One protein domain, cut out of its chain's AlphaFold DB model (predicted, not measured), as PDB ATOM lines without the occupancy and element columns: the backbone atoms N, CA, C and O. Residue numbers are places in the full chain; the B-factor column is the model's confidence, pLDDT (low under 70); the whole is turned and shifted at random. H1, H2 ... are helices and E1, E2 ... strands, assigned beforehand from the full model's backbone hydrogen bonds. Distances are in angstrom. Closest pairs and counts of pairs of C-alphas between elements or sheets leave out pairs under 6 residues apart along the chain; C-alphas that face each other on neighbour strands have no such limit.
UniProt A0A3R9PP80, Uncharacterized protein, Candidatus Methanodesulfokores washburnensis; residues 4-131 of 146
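Overview. This is residues 4 to 131 of the 146 residues of an uncharacterized protein of Candidatus Methanodesulfokores washburnensis (UniProt A0A3R9PP80). A long, twisted wall of six strands has three helices, H1, H3 and H4, over one face and no named helix over the other, while the short helix H2 sits at one far end of the whole. The longest strand, E3, bends and joins the two halves of the wall: E1 and E2 lie beside it toward the H2 end, with H3 over E1 and E3, and E4, E5 and E6 follow toward the other end, with H1 over E4 and H4 over E5. The printed part has 128 residues, with four named helices and six named strands in the order H1 E1 H2 E2 H3 E3 E4 E5 H4 E6. The sheet's order is E2 E1 E3 E4 E5 E6, mixed, and the class is mixed, helices and strands. The whole is loose, with a radius of gyration of the C-alphas of 17.6 A, and elongated, spanning 55 by 28 by 25 A.

Arrangement. Begin with H1, residues 4 to 13, which is on the sheet at a height of 10.3 A, over E4, residues 93 to 97, and only just over E3, residues 79 to 90, where 3 of its C-alphas fall. It runs along the strands, at 16 degrees to E4 on the local plane. Next, E1, residues 18 to 25, is antiparallel to E3; look for N 20 and O 85, 2.8 A apart. H2, residues 28 to 34, is not on the sheet, but only just, with 4 pairs of C-alphas within 10 A. E2, residues 42 to 48, is an edge strand antiparallel to E1, with N 23 and O 44 at 2.8 A. H3, residues 52 to 71, is on the same face as H1, at a height of 8.1 A, over E1 and E3 and slantwise to the strands, at 40 degrees to E1 on the local plane. The closest C-alphas of H3 and E3 are those of Tyr 62 and Ile 81, 5.0 A apart. With residues 52 to 59 alone H3 touches H1, the C-alphas of Leu 10 and Ala 52 being closest at 6.5 A, at a shallow tilt of 27 degrees, opposite ways. E2, H3 and E3 form a split strand-helix-strand unit, two strands running the same way with E1 between them, and its crossover is right-handed. E3 bends by 56 degrees at residue 82. E3, E4 and E5, residues 102 to 107, form a meander, each strand the antiparallel neighbour of the one before, in two hairpins; see N 88 and O 95, 2.8 A, and N 96 and O 103, 2.8 A. H4, residues 111 to 119, is on the same face as H1 and H3 at a height of 10.2 A, over E5 and only just over E6, residues 125 to 130, where 3 of its C-alphas fall. H4 and H1 are close but not clearly touching, with the C-alphas of Leu 12 and Ile 116 closest at 7.3 A. E6 is parallel to E5, with N 128 and O 104 at 2.8 A, and E5, H4 and E6 form a strand-helix-strand unit, two parallel neighbours with a helix between, its crossover right-handed. H3 and H4 are apart. In H1, H2, H3 and H4 every O i to N i+4 pair is within hydrogen-bond range.

Along the chain. Find C-alpha 4 at (131.115, 104.609, 80.862), where H1 begins; it runs 14.4 A to C-alpha 13. E1 covers 21.8 A, H2 9.8 A and E2 19.1 A. H3 runs 28.7 A from C-alpha 52 at (123.890, 113.568, 74.900). E3 covers 32.8 A, E4 13.5 A, E5 16.7 A and H4 12.6 A. E6 runs 16.3 A to C-alpha 130 at (104.589, 93.398, 75.268).

Size, cuts and confidence. The C-alphas farthest apart, those of Asp 37 and Arg 111, are 55.9 A apart. The printed part has no cut and no long link. Residues 69 to 75, of which 69 to 71 belong to H3, stand free. The mean pLDDT of the printed part is 84.1; residue 31, residues 34 to 40 and residues 69 to 77 are under 70.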
ATOM      1  N   ASN A   4     130.978 105.373  82.095       89.56
ATOM      2  CA  ASN A   4     131.115 104.609  80.862       89.56
ATOM      3  C   ASN A   4     129.856 103.800  80.491       89.56
ATOM      4  O   ASN A   4     129.641 103.519  79.315       89.56
ATOM      5  N   LEU A   5     129.010 103.422  81.460       86.88
ATOM      6  CA  LEU A   5     127.735 102.768  81.150       86.88
ATOM      7  C   LEU A   5     126.774 103.723  80.435       86.88
ATOM      8  O   LEU A   5     126.254 103.357  79.385       86.88
ATOM      9  N   LEU A   6     126.548 104.929  80.968       92.50
ATOM     10  CA  LEU A   6     125.652 105.883  80.311       92.50
ATOM     11  C   LEU A   6     126.172 106.239  78.921       92.50
ATOM     12  O   LEU A   6     125.384 106.305  77.987       92.50
ATOM     13  N   LYS A   7     127.492 106.380  78.760       93.31
ATOM     14  CA  LYS A   7     128.096 106.578  77.441       93.31
ATOM     15  C   LYS A   7     127.704 105.469  76.456       93.31
ATOM     16  O   LYS A   7     127.200 105.773  75.385       93.31
ATOM     17  N   GLN A   8     127.840 104.201  76.847       90.00
ATOM     18  CA  GLN A   8     127.427 103.075  76.000       90.00
ATOM     19  C   GLN A   8     125.922 103.092  75.689       90.00
ATOM     20  O   GLN A   8     125.527 102.721  74.591       90.00
ATOM     21  N   ILE A   9     125.077 103.521  76.632       90.50
ATOM     22  CA  ILE A   9     123.634 103.665  76.392       90.50
ATOM     23  C   ILE A   9     123.365 104.784  75.372       90.50
ATOM     24  O   ILE A   9     122.570 104.586  74.459       90.50
ATOM     25  N   LEU A  10     124.040 105.931  75.496       92.75
ATOM     26  CA  LEU A  10     123.916 107.067  74.575       92.75
ATOM     27  C   LEU A  10     124.398 106.725  73.164       92.75
ATOM     28  O   LEU A  10     123.738 107.094  72.198       92.75
ATOM     29  N   ASP A  11     125.496 105.978  73.040       91.31
ATOM     30  CA  ASP A  11     126.014 105.519  71.745       91.31
ATOM     31  C   ASP A  11     125.011 104.603  71.012       91.31
ATOM     32  O   ASP A  11     125.065 104.478  69.790       91.31
ATOM     33  N   LEU A  12     124.074 103.981  71.741       87.88
ATOM     34  CA  LEU A  12     123.085 103.050  71.193       87.88
ATOM     35  C   LEU A  12     121.708 103.653  70.977       87.88
ATOM     36  O   LEU A  12     121.111 103.484  69.916       87.88
ATOM     37  N   LEU A  13     121.181 104.318  71.998       89.12
ATOM     38  CA  LEU A  13     119.835 104.883  71.980       89.12
ATOM     39  C   LEU A  13     119.823 106.333  71.486       89.12
ATOM     40  O   LEU A  13     118.755 106.901  71.258       89.12
ATOM     41  N   GLY A  14     121.000 106.939  71.326       91.25
ATOM     42  CA  GLY A  14     121.155 108.351  71.026       91.25
ATOM     43  C   GLY A  14     120.814 109.240  72.222       91.25
ATOM     44  O   GLY A  14     120.815 108.825  73.385       91.25
ATOM     45  N   LYS A  15     120.506 110.502  71.919       94.94
ATOM     46  CA  LYS A  15     120.117 111.516  72.906       94.94
ATOM     47  C   LYS A  15     118.842 111.086  73.665       94.94
ATOM     48  O   LYS A  15     117.845 110.758  73.013       94.94
ATOM     49  N   PRO A  16     118.831 111.141  75.013       96.12
ATOM     50  CA  PRO A  16     117.622 110.909  75.793       96.12
ATOM     51  C   PRO A  16     116.581 111.975  75.476       96.12
ATOM     52  O   PRO A  16     116.906 113.132  75.210       96.12
ATOM     53  N   LYS A  17     115.309 111.588  75.525       96.12
ATOM     54  CA  LYS A  17     114.211 112.537  75.334       96.12
ATOM     55  C   LYS A  17     114.017 113.413  76.548       96.12
ATOM     56  O   LYS A  17     113.811 114.606  76.395       96.12
ATOM     57  N   ILE A  18     114.156 112.832  77.731       97.06
ATOM     58  CA  ILE A  18     114.011 113.547  78.988       97.06
ATOM     59  C   ILE A  18     115.064 113.063  79.978       97.06
ATOM     60  O   ILE A  18     115.377 111.873  80.050       97.06
ATOM     61  N   VAL A  19     115.621 114.003  80.728       97.31
ATOM     62  CA  VAL A  19     116.478 113.756  81.881       97.31
ATOM     63  C   VAL A  19     115.841 114.436  83.082       97.31
ATOM     64  O   VAL A  19     115.677 115.656  83.092       97.31
ATOM     65  N   GLU A  20     115.476 113.644  84.083       97.62
ATOM     66  CA  GLU A  20     114.968 114.101  85.371       97.62
ATOM     67  C   GLU A  20     116.093 114.086  86.400       97.62
ATOM     68  O   GLU A  20     116.799 113.085  86.567       97.62
ATOM     69  N   ILE A  21     116.239 115.191  87.124       95.19
ATOM     70  CA  ILE A  21     117.237 115.317  88.181       95.19
ATOM     71  C   ILE A  21     116.654 115.995  89.411       95.19
ATOM     72  O   ILE A  21     115.853 116.928  89.327       95.19
ATOM     73  N   SER A  22     117.108 115.520  90.566       93.56
ATOM     74  CA  SER A  22     116.918 116.194  91.846       93.56
ATOM     75  C   SER A  22     118.246 116.791  92.264       93.56
ATOM     76  O   SER A  22     119.271 116.107  92.276       93.56
ATOM     77  N   VAL A  23     118.228 118.068  92.615       89.75
ATOM     78  CA  VAL A  23     119.397 118.797  93.083       89.75
ATOM     79  C   VAL A  23     119.116 119.293  94.487       89.75
ATOM     80  O   VAL A  23     118.210 120.096  94.695       89.75
ATOM     81  N   SER A  24     119.910 118.835  95.444       87.50
ATOM     82  CA  SER A  24     119.921 119.379  96.793       87.50
ATOM     83  C   SER A  24     120.889 120.554  96.844       87.50
ATOM     84  O   SER A  24     122.064 120.421  96.498       87.50
ATOM     85  N   VAL A  25     120.374 121.707  97.247       83.19
ATOM     86  CA  VAL A  25     121.104 122.962  97.377       83.19
ATOM     87  C   VAL A  25     121.172 123.324  98.854       83.19
ATOM     88  O   VAL A  25     120.154 123.359  99.554       83.19
ATOM     89  N   ASP A  26     122.391 123.564  99.316       79.38
ATOM     90  CA  ASP A  26     122.681 124.143 100.617       79.38
ATOM     91  C   ASP A  26     123.032 125.622 100.410       79.38
ATOM     92  O   ASP A  26     124.165 125.963 100.075       79.38
ATOM     93  N   ASP A  27     122.019 126.486 100.506       73.56
ATOM     94  CA  ASP A  27     122.143 127.931 100.312       73.56
ATOM     95  C   ASP A  27     121.557 128.653 101.529       73.56
ATOM     96  O   ASP A  27     120.378 128.497 101.860       73.56
ATOM     97  N   GLU A  28     122.401 129.431 102.205       74.38
ATOM     98  CA  GLU A  28     122.038 130.170 103.417       74.38
ATOM     99  C   GLU A  28     120.933 131.201 103.160       74.38
ATOM    100  O   GLU A  28     120.023 131.321 103.973       74.38
ATOM    101  N   ARG A  29     120.923 131.870 101.998       73.94
ATOM    102  CA  ARG A  29     119.875 132.847 101.652       73.94
ATOM    103  C   ARG A  29     118.528 132.158 101.504       73.94
ATOM    104  O   ARG A  29     117.506 132.677 101.945       73.94
ATOM    105  N   LEU A  30     118.525 130.984 100.878       70.75
ATOM    106  CA  LEU A  30     117.315 130.191 100.729       70.75
ATOM    107  C   LEU A  30     116.840 129.599 102.069       70.75
ATOM    108  O   LEU A  30     115.632 129.518 102.297       70.75
ATOM    109  N   ARG A  31     117.761 129.232 102.971       69.50
ATOM    110  CA  ARG A  31     117.427 128.836 104.351       69.50
ATOM    111  C   ARG A  31     116.804 129.991 105.137       69.50
ATOM    112  O   ARG A  31     115.776 129.787 105.777       69.50
ATOM    113  N   ASP A  32     117.366 131.193 105.038       70.00
ATOM    114  CA  ASP A  32     116.850 132.390 105.713       70.00
ATOM    115  C   ASP A  32     115.429 132.741 105.248       70.00
ATOM    116  O   ASP A  32     114.577 133.109 106.057       70.00
ATOM    117  N   MET A  33     115.134 132.558 103.955       74.56
ATOM    118  CA  MET A  33     113.788 132.755 103.402       74.56
ATOM    119  C   MET A  33     112.758 131.727 103.901       74.56
ATOM    120  O   MET A  33     111.574 132.051 103.986       74.56
ATOM    121  N   LEU A  34     113.181 130.497 104.208       69.25
ATOM    122  CA  LEU A  34     112.300 129.391 104.616       69.25
ATOM    123  C   LEU A  34     112.272 129.131 106.129       69.25
ATOM    124  O   LEU A  34     111.528 128.256 106.563       69.25
ATOM    125  N   LYS A  35     113.000 129.944 106.907       68.56
ATOM    126  CA  LYS A  35     113.319 129.788 108.335       68.56
ATOM    127  C   LYS A  35     114.414 128.727 108.582       68.56
ATOM    128  O   LYS A  35     114.198 127.540 108.326       68.56
ATOM    129  N   PRO A  36     115.579 129.129 109.121       57.00
ATOM    130  CA  PRO A  36     116.774 128.282 109.199       57.00
ATOM    131  C   PRO A  36     116.650 127.084 110.157       57.00
ATOM    132  O   PRO A  36     117.388 126.108 110.021       57.00
ATOM    133  N   ASP A  37     115.699 127.121 111.090       64.69
ATOM    134  CA  ASP A  37     115.524 126.113 112.143       64.69
ATOM    135  C   ASP A  37     114.905 124.801 111.615       64.69
ATOM    136  O   ASP A  37     115.059 123.742 112.227       64.69
ATOM    137  N   GLU A  38     114.213 124.859 110.471       63.38
ATOM    138  CA  GLU A  38     113.383 123.761 109.956       63.38
ATOM    139  C   GLU A  38     113.981 123.072 108.714       63.38
ATOM    140  O   GLU A  38     113.771 121.872 108.514       63.38
ATOM    141  N   ALA A  39     114.778 123.771 107.893       62.38
ATOM    142  CA  ALA A  39     115.245 123.257 106.601       62.38
ATOM    143  C   ALA A  39     116.780 123.190 106.487       62.38
ATOM    144  O   ALA A  39     117.468 124.192 106.310       62.38
ATOM    145  N   ARG A  40     117.338 121.968 106.491       68.38
ATOM    146  CA  ARG A  40     118.783 121.732 106.273       68.38
ATOM    147  C   ARG A  40     119.222 121.872 104.812       68.38
ATOM    148  O   ARG A  40     120.408 122.028 104.564       68.38
ATOM    149  N   SER A  41     118.327 121.773 103.842       73.88
ATOM    150  CA  SER A  41     118.644 121.915 102.414       73.88
ATOM    151  C   SER A  41     117.353 122.027 101.621       73.88
ATOM    152  O   SER A  41     116.336 121.469 102.038       73.88
ATOM    153  N   ILE A  42     117.410 122.654 100.452       81.62
ATOM    154  CA  ILE A  42     116.297 122.664  99.502       81.62
ATOM    155  C   ILE A  42     116.579 121.654  98.405       81.62
ATOM    156  O   ILE A  42     117.652 121.672  97.812       81.62
ATOM    157  N   THR A  43     115.609 120.795  98.108       86.44
ATOM    158  CA  THR A  43     115.680 119.919  96.937       86.44
ATOM    159  C   THR A  43     114.827 120.504  95.825       86.44
ATOM    160  O   THR A  43     113.620 120.666  95.983       86.44
ATOM    161  N   VAL A  44     115.458 120.799  94.694       88.75
ATOM    162  CA  VAL A  44     114.789 121.221  93.464       88.75
ATOM    163  C   VAL A  44     114.751 120.034  92.515       88.75
ATOM    164  O   VAL A  44     115.793 119.461  92.198       88.75
ATOM    165  N   GLN A  45     113.556 119.670  92.062       93.38
ATOM    166  CA  GLN A  45     113.350 118.624  91.064       93.38
ATOM    167  C   GLN A  45     112.939 119.262  89.748       93.38
ATOM    168  O   GLN A  45     112.068 120.131  89.728       93.38
ATOM    169  N   TYR A  46     113.568 118.845  88.656       91.56
ATOM    170  CA  TYR A  46     113.204 119.315  87.328       91.56
ATOM    171  C   TYR A  46     113.556 118.289  86.258       91.56
ATOM    172  O   TYR A  46     114.397 117.408  86.453       91.56
ATOM    173  N   SER A  47     112.898 118.431  85.113       95.12
ATOM    174  CA  SER A  47     113.174 117.682  83.898       95.12
ATOM    175  C   SER A  47     113.734 118.600  82.812       95.12
ATOM    176  O   SER A  47     113.487 119.807  82.797       95.12
ATOM    177  N   CYS A  48     114.531 118.037  81.912       93.25
ATOM    178  CA  CYS A  48     115.128 118.756  80.792       93.25
ATOM    179  C   CYS A  48     115.341 117.820  79.594       93.25
ATOM    180  O   CYS A  48     115.349 116.603  79.761       93.25
ATOM    181  N   GLU A  49     115.561 118.377  78.400       95.81
ATOM    182  CA  GLU A  49     115.850 117.611  77.171       95.81
ATOM    183  C   GLU A  49     117.290 117.870  76.663       95.81
ATOM    184  O   GLU A  49     117.492 118.411  75.565       95.81
ATOM    185  N   PRO A  50     118.323 117.566  77.474       93.44
ATOM    186  CA  PRO A  50     119.700 117.964  77.198       93.44
ATOM    187  C   PRO A  50     120.312 117.156  76.050       93.44
ATOM    188  O   PRO A  50     119.944 116.007  75.822       93.44
ATOM    189  N   GLU A  51     121.302 117.730  75.364       95.94
ATOM    190  CA  GLU A  51     122.164 116.974  74.444       95.94
ATOM    191  C   GLU A  51     122.869 115.802  75.147       95.94
ATOM    192  O   GLU A  51     123.050 115.808  76.367       95.94
ATOM    193  N   ALA A  52     123.289 114.797  74.372       94.56
ATOM    194  CA  ALA A  52     123.890 113.568  74.900       94.56
ATOM    195  C   ALA A  52     125.120 113.837  75.790       94.56
ATOM    196  O   ALA A  52     125.231 113.272  76.876       94.56
ATOM    197  N   GLU A  53     126.000 114.750  75.371       95.69
ATOM    198  CA  GLU A  53     127.175 115.168  76.151       95.69
ATOM    199  C   GLU A  53     126.764 115.749  77.506       95.69
ATOM    200  O   GLU A  53     127.271 115.350  78.553       95.69
ATOM    201  N   ARG A  54     125.748 116.618  77.508       96.06
ATOM    202  CA  ARG A  54     125.257 117.237  78.736       96.06
ATOM    203  C   ARG A  54     124.586 116.226  79.667       96.06
ATOM    204  O   ARG A  54     124.711 116.352  80.883       96.06
ATOM    205  N   ALA A  55     123.893 115.224  79.128       96.19
ATOM    206  CA  ALA A  55     123.357 114.124  79.928       96.19
ATOM    207  C   ALA A  55     124.482 113.321  80.610       96.19
ATOM    208  O   ALA A  55     124.349 112.953  81.780       96.19
ATOM    209  N   LEU A  56     125.600 113.095  79.911       96.31
ATOM    210  CA  LEU A  56     126.771 112.409  80.457       96.31
ATOM    211  C   LEU A  56     127.461 113.218  81.565       96.31
ATOM    212  O   LEU A  56     127.834 112.638  82.587       96.31
ATOM    213  N   ASP A  57     127.575 114.538  81.408       95.69
ATOM    214  CA  ASP A  57     128.110 115.427  82.448       95.69
ATOM    215  C   ASP A  57     127.271 115.362  83.728       95.69
ATOM    216  O   ASP A  57     127.801 115.175  84.824       95.69
ATOM    217  N   LEU A  58     125.944 115.470  83.589       94.88
ATOM    218  CA  LEU A  58     125.010 115.416  84.718       94.88
ATOM    219  C   LEU A  58     125.093 114.075  85.455       94.88
ATOM    220  O   LEU A  58     125.072 114.040  86.685       94.88
ATOM    221  N   TYR A  59     125.220 112.969  84.720       95.50
ATOM    222  CA  TYR A  59     125.413 111.657  85.334       95.50
ATOM    223  C   TYR A  59     126.774 111.521  86.014       95.50
ATOM    224  O   TYR A  59     126.866 110.899  87.069       95.50
ATOM    225  N   SER A  60     127.825 112.103  85.439       94.25
ATOM    226  CA  SER A  60     129.161 112.085  86.039       94.25
ATOM    227  C   SER A  60     129.165 112.840  87.368       94.25
ATOM    228  O   SER A  60     129.630 112.299  88.367       94.25
ATOM    229  N   GLU A  61     128.537 114.021  87.424       92.38
ATOM    230  CA  GLU A  61     128.347 114.780  88.667       92.38
ATOM    231  C   GLU A  61     127.519 113.985  89.695       92.38
ATOM    232  O   GLU A  61     127.886 113.900  90.869       92.38
ATOM    233  N   TYR A  62     126.427 113.345  89.264       93.00
ATOM    234  CA  TYR A  62     125.630 112.449  90.108       93.00
ATOM    235  C   TYR A  62     126.459 111.284  90.679       93.00
ATOM    236  O   TYR A  62     126.431 111.023  91.885       93.00
ATOM    237  N   TYR A  63     127.230 110.601  89.832       91.88
ATOM    238  CA  TYR A  63     128.057 109.464  90.226       91.88
ATOM    239  C   TYR A  63     129.171 109.876  91.190       91.88
ATOM    240  O   TYR A  63     129.376 109.202  92.199       91.88
ATOM    241  N   GLU A  64     129.850 110.993  90.919       88.94
ATOM    242  CA  GLU A  64     130.862 111.563  91.809       88.94
ATOM    243  C   GLU A  64     130.302 111.835  93.203       88.94
ATOM    244  O   GLU A  64     130.923 111.478  94.203       88.94
ATOM    245  N   ASN A  65     129.107 112.421  93.277       86.12
ATOM    246  CA  ASN A  65     128.459 112.691  94.553       86.12
ATOM    247  C   ASN A  65     128.089 111.393  95.291       86.12
ATOM    248  O   ASN A  65     128.266 111.292  96.505       86.12
ATOM    249  N   TYR A  66     127.634 110.363  94.572       84.81
ATOM    250  CA  TYR A  66     127.356 109.047  95.153       84.81
ATOM    251  C   TYR A  66     128.622 108.381  95.735       84.81
ATOM    252  O   TYR A  66     128.608 107.866  96.861       84.81
ATOM    253  N   ILE A  67     129.749 108.417  95.013       83.06
ATOM    254  CA  ILE A  67     131.017 107.843  95.502       83.06
ATOM    255  C   ILE A  67     131.667 108.693  96.600       83.06
ATOM    256  O   ILE A  67     132.339 108.144  97.473       83.06
ATOM    257  N   SER A  68     131.490 110.017  96.588       74.00
ATOM    258  CA  SER A  68     132.069 110.896  97.604       74.00
ATOM    259  C   SER A  68     131.344 110.747  98.937       74.00
ATOM    260  O   SER A  68     132.001 110.594  99.961       74.00
ATOM    261  N   ILE A  69     130.005 110.687  98.931       65.06
ATOM    262  CA  ILE A  69     129.198 110.467 100.144       65.06
ATOM    263  C   ILE A  69     129.537 109.119 100.793       65.06
ATOM    264  O   ILE A  69     129.592 109.018 102.017       65.06
ATOM    265  N   SER A  70     129.804 108.089  99.987       59.97
ATOM    266  CA  SER A  70     130.172 106.761 100.495       59.97
ATOM    267  C   SER A  70     131.609 106.666 101.023       59.97
ATOM    268  O   SER A  70     131.910 105.718 101.747       59.97
ATOM    269  N   ARG A  71     132.495 107.621 100.701       60.09
ATOM    270  CA  ARG A  71     133.914 107.599 101.109       60.09
ATOM    271  C   ARG A  71     134.286 108.651 102.155       60.09
ATOM    272  O   ARG A  71     135.084 108.343 103.032       60.09
ATOM    273  N   PHE A  72     133.721 109.857 102.095       57.19
ATOM    274  CA  PHE A  72     134.030 110.956 103.016       57.19
ATOM    275  C   PHE A  72     132.790 111.837 103.255       57.19
ATOM    276  O   PHE A  72     132.413 112.614 102.379       57.19
ATOM    277  N   PRO A  73     132.167 111.796 104.444       56.16
ATOM    278  CA  PRO A  73     131.002 112.632 104.757       56.16
ATOM    279  C   PRO A  73     131.337 114.116 105.039       56.16
ATOM    280  O   PRO A  73     130.476 114.844 105.528       56.16
ATOM    281  N   ALA A  74     132.572 114.568 104.792       50.53
ATOM    282  CA  ALA A  74     133.156 115.690 105.535       50.53
ATOM    283  C   ALA A  74     133.017 117.092 104.907       50.53
ATOM    284  O   ALA A  74     133.133 118.064 105.642       50.53
ATOM    285  N   GLU A  75     132.697 117.239 103.620       56.00
ATOM    286  CA  GLU A  75     132.432 118.560 103.028       56.00
ATOM    287  C   GLU A  75     131.207 118.484 102.120       56.00
ATOM    288  O   GLU A  75     131.243 117.928 101.020       56.00
ATOM    289  N   ARG A  76     130.072 119.001 102.604       61.94
ATOM    290  CA  ARG A  76     128.870 119.117 101.777       61.94
ATOM    291  C   ARG A  76     129.145 120.154 100.699       61.94
ATOM    292  O   ARG A  76     129.265 121.338 100.995       61.94
ATOM    293  N   LYS A  77     129.227 119.704  99.445       68.75
ATOM    294  CA  LYS A  77     129.178 120.615  98.301       68.75
ATOM    295  C   LYS A  77     127.902 121.470  98.421       68.75
ATOM    296  O   LYS A  77     126.855 120.923  98.772       68.75
ATOM    297  N   PRO A  78     127.952 122.767  98.071       72.81
ATOM    298  CA  PRO A  78     126.783 123.655  98.118       72.81
ATOM    299  C   PRO A  78     125.647 123.189  97.193       72.81
ATOM    300  O   PRO A  78     124.495 123.585  97.346       72.81
ATOM    301  N   LYS A  79     125.968 122.322  96.228       79.75
ATOM    302  CA  LYS A  79     125.029 121.707  95.299       79.75
ATOM    303  C   LYS A  79     125.395 120.240  95.092       79.75
ATOM    304  O   LYS A  79     126.554 119.926  94.827       79.75
ATOM    305  N   VAL A  80     124.402 119.361  95.184       87.88
ATOM    306  CA  VAL A  80     124.548 117.916  94.977       87.88
ATOM    307  C   VAL A  80     123.399 117.407  94.115       87.88
ATOM    308  O   VAL A  80     122.236 117.577  94.472       87.88
ATOM    309  N   ILE A  81     123.712 116.744  93.000       90.31
ATOM    310  CA  ILE A  81     122.714 115.959  92.261       90.31
ATOM    311  C   ILE A  81     122.452 114.679  93.055       90.31
ATOM    312  O   ILE A  81     123.348 113.850  93.207       90.31
ATOM    313  N   SER A  82     121.240 114.541  93.587       89.06
ATOM    314  CA  SER A  82     120.827 113.438  94.460       89.06
ATOM    315  C   SER A  82     120.055 112.343  93.726       89.06
ATOM    316  O   SER A  82     120.019 111.206  94.192       89.06
ATOM    317  N   SER A  83     119.481 112.650  92.562       93.31
ATOM    318  CA  SER A  83     118.864 111.661  91.678       93.31
ATOM    319  C   SER A  83     119.151 111.973  90.217       93.31
ATOM    320  O   SER A  83     119.260 113.140  89.839       93.31
ATOM    321  N   PHE A  84     119.200 110.924  89.403       95.81
ATOM    322  CA  PHE A  84     119.345 111.010  87.958       95.81
ATOM    323  C   PHE A  84     118.453 109.964  87.297       95.81
ATOM    324  O   PHE A  84     118.487 108.800  87.684       95.81
ATOM    325  N   LYS A  85     117.680 110.366  86.290       97.38
ATOM    326  CA  LYS A  85     116.921 109.449  85.444       97.38
ATOM    327  C   LYS A  85     116.937 109.948  84.010       97.38
ATOM    328  O   LYS A  85     116.578 111.093  83.766       97.38
ATOM    329  N   ALA A  86     117.335 109.109  83.068       97.50
ATOM    330  CA  ALA A  86     117.271 109.400  81.642       97.50
ATOM    331  C   ALA A  86     116.251 108.474  80.979       97.50
ATOM    332  O   ALA A  86     116.290 107.267  81.220       97.50
ATOM    333  N   SER A  87     115.372 109.022  80.142       97.44
ATOM    334  CA  SER A  87     114.362 108.240  79.428       97.44
ATOM    335  C   SER A  87     114.410 108.480  77.921       97.44
ATOM    336  O   SER A  87     114.597 109.602  77.439       97.44
ATOM    337  N   TRP A  88     114.205 107.403  77.169       95.38
ATOM    338  CA  TRP A  88     114.123 107.371  75.713       95.38
ATOM    339  C   TRP A  88     112.746 106.862  75.297       95.38
ATOM    340  O   TRP A  88     112.237 105.902  75.874       95.38
ATOM    341  N   TYR A  89     112.183 107.488  74.265       91.56
ATOM    342  CA  TYR A  89     110.938 107.076  73.620       91.56
ATOM    343  C   TYR A  89     111.203 106.964  72.120       91.56
ATOM    344  O   TYR A  89     111.275 107.967  71.406       91.56
ATOM    345  N   LEU A  90     111.434 105.738  71.672       85.25
ATOM    346  CA  LEU A  90     111.545 105.343  70.275       85.25
ATOM    347  C   LEU A  90     110.256 104.583  69.937       85.25
ATOM    348  O   LEU A  90     109.713 103.918  70.804       85.25
ATOM    349  N   ASN A  91     109.746 104.706  68.712       84.81
ATOM    350  CA  ASN A  91     108.419 104.218  68.295       84.81
ATOM    351  C   ASN A  91     107.912 102.949  69.013       84.81
ATOM    352  O   ASN A  91     106.858 102.975  69.633       84.81
ATOM    353  N   ASP A  92     108.683 101.868  68.927       86.44
ATOM    354  CA  ASP A  92     108.400 100.524  69.433       86.44
ATOM    355  C   ASP A  92     109.182 100.176  70.715       86.44
ATOM    356  O   ASP A  92     109.152  99.042  71.192       86.44
ATOM    357  N   LEU A  93     109.924 101.136  71.276       88.25
ATOM    358  CA  LEU A  93     110.843 100.916  72.386       88.25
ATOM    359  C   LEU A  93     110.929 102.133  73.307       88.25
ATOM    360  O   LEU A  93     111.346 103.220  72.915       88.25
ATOM    361  N   SER A  94     110.664 101.921  74.589       92.44
ATOM    362  CA  SER A  94     111.025 102.873  75.636       92.44
ATOM    363  C   SER A  94     112.144 102.317  76.504       92.44
ATOM    364  O   SER A  94     112.231 101.113  76.754       92.44
ATOM    365  N   ALA A  95     113.024 103.201  76.957       93.06
ATOM    366  CA  ALA A  95     114.090 102.847  77.878       93.06
ATOM    367  C   ALA A  95     114.189 103.884  78.991       93.06
ATOM    368  O   ALA A  95     113.965 105.070  78.764       93.06
ATOM    369  N   GLU A  96     114.548 103.435  80.185       95.81
ATOM    370  CA  GLU A  96     114.749 104.269  81.362       95.81
ATOM    371  C   GLU A  96     116.017 103.825  82.084       95.81
ATOM    372  O   GLU A  96     116.174 102.651  82.414       95.81
ATOM    373  N   PHE A  97     116.917 104.767  82.340       93.94
ATOM    374  CA  PHE A  97     118.128 104.556  83.118       93.94
ATOM    375  C   PHE A  97     118.102 105.435  84.366       93.94
ATOM    376  O   PHE A  97     118.161 106.656  84.252       93.94
ATOM    377  N   ASP A  98     118.059 104.824  85.549       92.81
ATOM    378  CA  ASP A  98     117.971 105.517  86.851       92.81
ATOM    379  C   ASP A  98     119.343 105.813  87.495       92.81
ATOM    380  O   ASP A  98     119.453 106.109  88.686       92.81
ATOM    381  N   GLY A  99     120.417 105.676  86.714       90.44
ATOM    382  CA  GLY A  99     121.796 105.794  87.181       90.44
ATOM    383  C   GLY A  99     122.444 104.472  87.610       90.44
ATOM    384  O   GLY A  99     123.679 104.400  87.674       90.44
ATOM    385  N   PHE A 100     121.658 103.413  87.832       87.69
ATOM    386  CA  PHE A 100     122.156 102.086  88.216       87.69
ATOM    387  C   PHE A 100     121.568 100.947  87.386       87.69
ATOM    388  O   PHE A 100     122.279 100.001  87.052       87.69
ATOM    389  N   SER A 101     120.290 101.039  87.050       89.69
ATOM    390  CA  SER A 101     119.518 100.023  86.353       89.69
ATOM    391  C   SER A 101     118.991 100.591  85.046       89.69
ATOM    392  O   SER A 101     118.525 101.728  84.991       89.69
ATOM    393  N   LEU A 102     119.040  99.776  83.994       91.19
ATOM    394  CA  LEU A 102     118.380 100.069  82.729       91.19
ATOM    395  C   LEU A 102     117.111  99.220  82.628       91.19
ATOM    396  O   LEU A 102     117.179  97.987  82.676       91.19
ATOM    397  N   ARG A 103     115.959  99.874  82.481       92.81
ATOM    398  CA  ARG A 103     114.683  99.245  82.146       92.81
ATOM    399  C   ARG A 103     114.378  99.490  80.678       92.81
ATOM    400  O   ARG A 103     114.457 100.625  80.227       92.81
ATOM    401  N   ILE A 104     114.021  98.442  79.947       90.94
ATOM    402  CA  ILE A 104     113.631  98.532  78.537       90.94
ATOM    403  C   ILE A 104     112.243  97.926  78.404       90.94
ATOM    404  O   ILE A 104     112.046  96.785  78.818       90.94
ATOM    405  N   LYS A 105     111.305  98.673  77.823       90.62
ATOM    406  CA  LYS A 105     110.006  98.158  77.395       90.62
ATOM    407  C   LYS A 105     109.946  98.190  75.874       90.62
ATOM    408  O   LYS A 105     110.134  99.251  75.286       90.62
ATOM    409  N   ALA A 106     109.681  97.044  75.258       87.94
ATOM    410  CA  ALA A 106     109.550  96.920  73.810       87.94
ATOM    411  C   ALA A 106     108.174  96.372  73.422       87.94
ATOM    412  O   ALA A 106     107.638  95.493  74.100       87.94
ATOM    413  N   GLU A 107     107.638  96.887  72.321       86.00
ATOM    414  CA  GLU A 107     106.356  96.507  71.732       86.00
ATOM    415  C   GLU A 107     106.625  96.017  70.297       86.00
ATOM    416  O   GLU A 107     107.127  96.765  69.464       86.00
ATOM    417  N   GLY A 108     106.350  94.747  69.981       76.88
ATOM    418  CA  GLY A 108     106.582  94.211  68.629       76.88
ATOM    419  C   GLY A 108     108.002  93.670  68.370       76.88
ATOM    420  O   GLY A 108     108.373  92.638  68.928       76.88
ATOM    421  N   ASP A 109     108.771  94.271  67.445       76.31
ATOM    422  CA  ASP A 109     110.045  93.699  66.955       76.31
ATOM    423  C   ASP A 109     111.156  93.737  68.020       76.31
ATOM    424  O   ASP A 109     111.686  94.781  68.393       76.31
ATOM    425  N   LEU A 110     111.566  92.552  68.471       80.50
ATOM    426  CA  LEU A 110     112.533  92.389  69.555       80.50
ATOM    427  C   LEU A 110     113.996  92.515  69.119       80.50
ATOM    428  O   LEU A 110     114.878  92.479  69.980       80.50
ATOM    429  N   ARG A 111     114.297  92.647  67.818       82.19
ATOM    430  CA  ARG A 111     115.686  92.665  67.319       82.19
ATOM    431  C   ARG A 111     116.532  93.753  67.976       82.19
ATOM    432  O   ARG A 111     117.606  93.446  68.490       82.19
ATOM    433  N   LYS A 112     116.016  94.983  68.069       76.94
ATOM    434  CA  LYS A 112     116.713  96.094  68.745       76.94
ATOM    435  C   LYS A 112     116.941  95.820  70.231       76.94
ATOM    436  O   LYS A 112     118.023  96.076  70.750       76.94
ATOM    437  N   THR A 113     115.947  95.260  70.920       81.50
ATOM    438  CA  THR A 113     116.064  94.899  72.341       81.50
ATOM    439  C   THR A 113     117.175  93.875  72.558       81.50
ATOM    440  O   THR A 113     117.999  94.038  73.459       81.50
ATOM    441  N   PHE A 114     117.261  92.856  71.696       82.50
ATOM    442  CA  PHE A 114     118.345  91.875  71.738       82.50
ATOM    443  C   PHE A 114     119.718  92.501  71.471       82.50
ATOM    444  O   PHE A 114     120.666  92.174  72.185       82.50
ATOM    445  N   GLU A 115     119.844  93.409  70.501       82.88
ATOM    446  CA  GLU A 115     121.096  94.133  70.234       82.88
ATOM    447  C   GLU A 115     121.574  94.901  71.475       82.88
ATOM    448  O   GLU A 115     122.724  94.747  71.894       82.88
ATOM    449  N   ILE A 116     120.673  95.632  72.139       79.88
ATOM    450  CA  ILE A 116     120.980  96.374  73.371       79.88
ATOM    451  C   ILE A 116     121.426  95.420  74.491       79.88
ATOM    452  O   ILE A 116     122.438  95.663  75.155       79.88
ATOM    453  N   MET A 117     120.719  94.302  74.687       81.62
ATOM    454  CA  MET A 117     121.083  93.297  75.696       81.62
ATOM    455  C   MET A 117     122.466  92.684  75.443       81.62
ATOM    456  O   MET A 117     123.229  92.460  76.384       81.62
ATOM    457  N   GLN A 118     122.806  92.405  74.181       82.38
ATOM    458  CA  GLN A 118     124.099  91.825  73.806       82.38
ATOM    459  C   GLN A 118     125.264  92.795  74.025       82.38
ATOM    460  O   GLN A 118     126.385  92.354  74.276       82.38
ATOM    461  N   LEU A 119     125.018  94.099  73.941       76.94
ATOM    462  CA  LEU A 119     126.044  95.121  74.138       76.94
ATOM    463  C   LEU A 119     126.297  95.412  75.615       76.94
ATOM    464  O   LEU A 119     127.431  95.646  76.023       76.94
ATOM    465  N   LEU A 120     125.259  95.309  76.440       78.94
ATOM    466  CA  LEU A 120     125.326  95.544  77.881       78.94
ATOM    467  C   LEU A 120     125.566  94.251  78.690       78.94
ATOM    468  O   LEU A 120     125.242  94.189  79.878       78.94
ATOM    469  N   LYS A 121     126.152  93.223  78.053       74.31
ATOM    470  CA  LYS A 121     126.443  91.892  78.620       74.31
ATOM    471  C   LYS A 121     126.957  91.948  80.060       74.31
ATOM    472  O   LYS A 121     127.926  92.636  80.367       74.31
ATOM    473  N   GLY A 122     126.326  91.159  80.930       70.06
ATOM    474  CA  GLY A 122     126.723  91.008  82.334       70.06
ATOM    475  C   GLY A 122     126.274  92.142  83.261       70.06
ATOM    476  O   GLY A 122     126.653  92.143  84.430       70.06
ATOM    477  N   ARG A 123     125.473  93.100  82.773       77.81
ATOM    478  CA  ARG A 123     124.880  94.167  83.592       77.81
ATOM    479  C   ARG A 123     123.428  93.860  83.951       77.81
ATOM    480  O   ARG A 123     122.760  93.074  83.283       77.81
ATOM    481  N   ILE A 124     122.945  94.498  85.016       76.56
ATOM    482  CA  ILE A 124     121.550  94.388  85.444       76.56
ATOM    483  C   ILE A 124     120.689  95.180  84.459       76.56
ATOM    484  O   ILE A 124     120.720  96.409  84.436       76.56
ATOM    485  N   ILE A 125     119.934  94.456  83.638       78.62
ATOM    486  CA  ILE A 125     118.976  95.015  82.687       78.62
ATOM    487  C   ILE A 125     117.641  94.348  82.969       78.62
ATOM    488  O   ILE A 125     117.545  93.120  82.983       78.62
ATOM    489  N   ARG A 126     116.610  95.157  83.190       85.31
ATOM    490  CA  ARG A 126     115.240  94.668  83.310       85.31
ATOM    491  C   ARG A 126     114.531  94.898  81.986       85.31
ATOM    492  O   ARG A 126     114.374  96.039  81.565       85.31
ATOM    493  N   VAL A 127     114.111  93.818  81.340       83.75
ATOM    494  CA  VAL A 127     113.428  93.877  80.045       83.75
ATOM    495  C   VAL A 127     111.974  93.471  80.230       83.75
ATOM    496  O   VAL A 127     111.686  92.427  80.810       83.75
ATOM    497  N   GLU A 128     111.072  94.313  79.744       87.81
ATOM    498  CA  GLU A 128     109.630  94.088  79.709       87.81
ATOM    499  C   GLU A 128     109.202  94.031  78.237       87.81
ATOM    500  O   GLU A 128     109.533  94.913  77.446       87.81
ATOM    501  N   ILE A 129     108.526  92.953  77.845       82.62
ATOM    502  CA  ILE A 129     108.133  92.708  76.454       82.62
ATOM    503  C   ILE A 129     106.617  92.624  76.398       82.62
ATOM    504  O   ILE A 129     106.025  91.789  77.085       82.62
ATOM    505  N   ASP A 130     106.011  93.471  75.572       82.94
ATOM    506  CA  ASP A 130     104.589  93.398  75.268       82.94
ATOM    507  C   ASP A 130     104.359  92.493  74.049       82.94
ATOM    508  O   ASP A 130     104.887  92.741  72.963       82.94
ATOM    509  N   LEU A 131     103.600  91.412  74.252       77.94
ATOM    510  CA  LEU A 131     103.232  90.439  73.215       77.94
ATOM    511  C   LEU A 131     101.797  90.638  72.712       77.94
ATOM    512  O   LEU A 131     101.277  89.772  72.006       77.94
TER     513      LEU A 131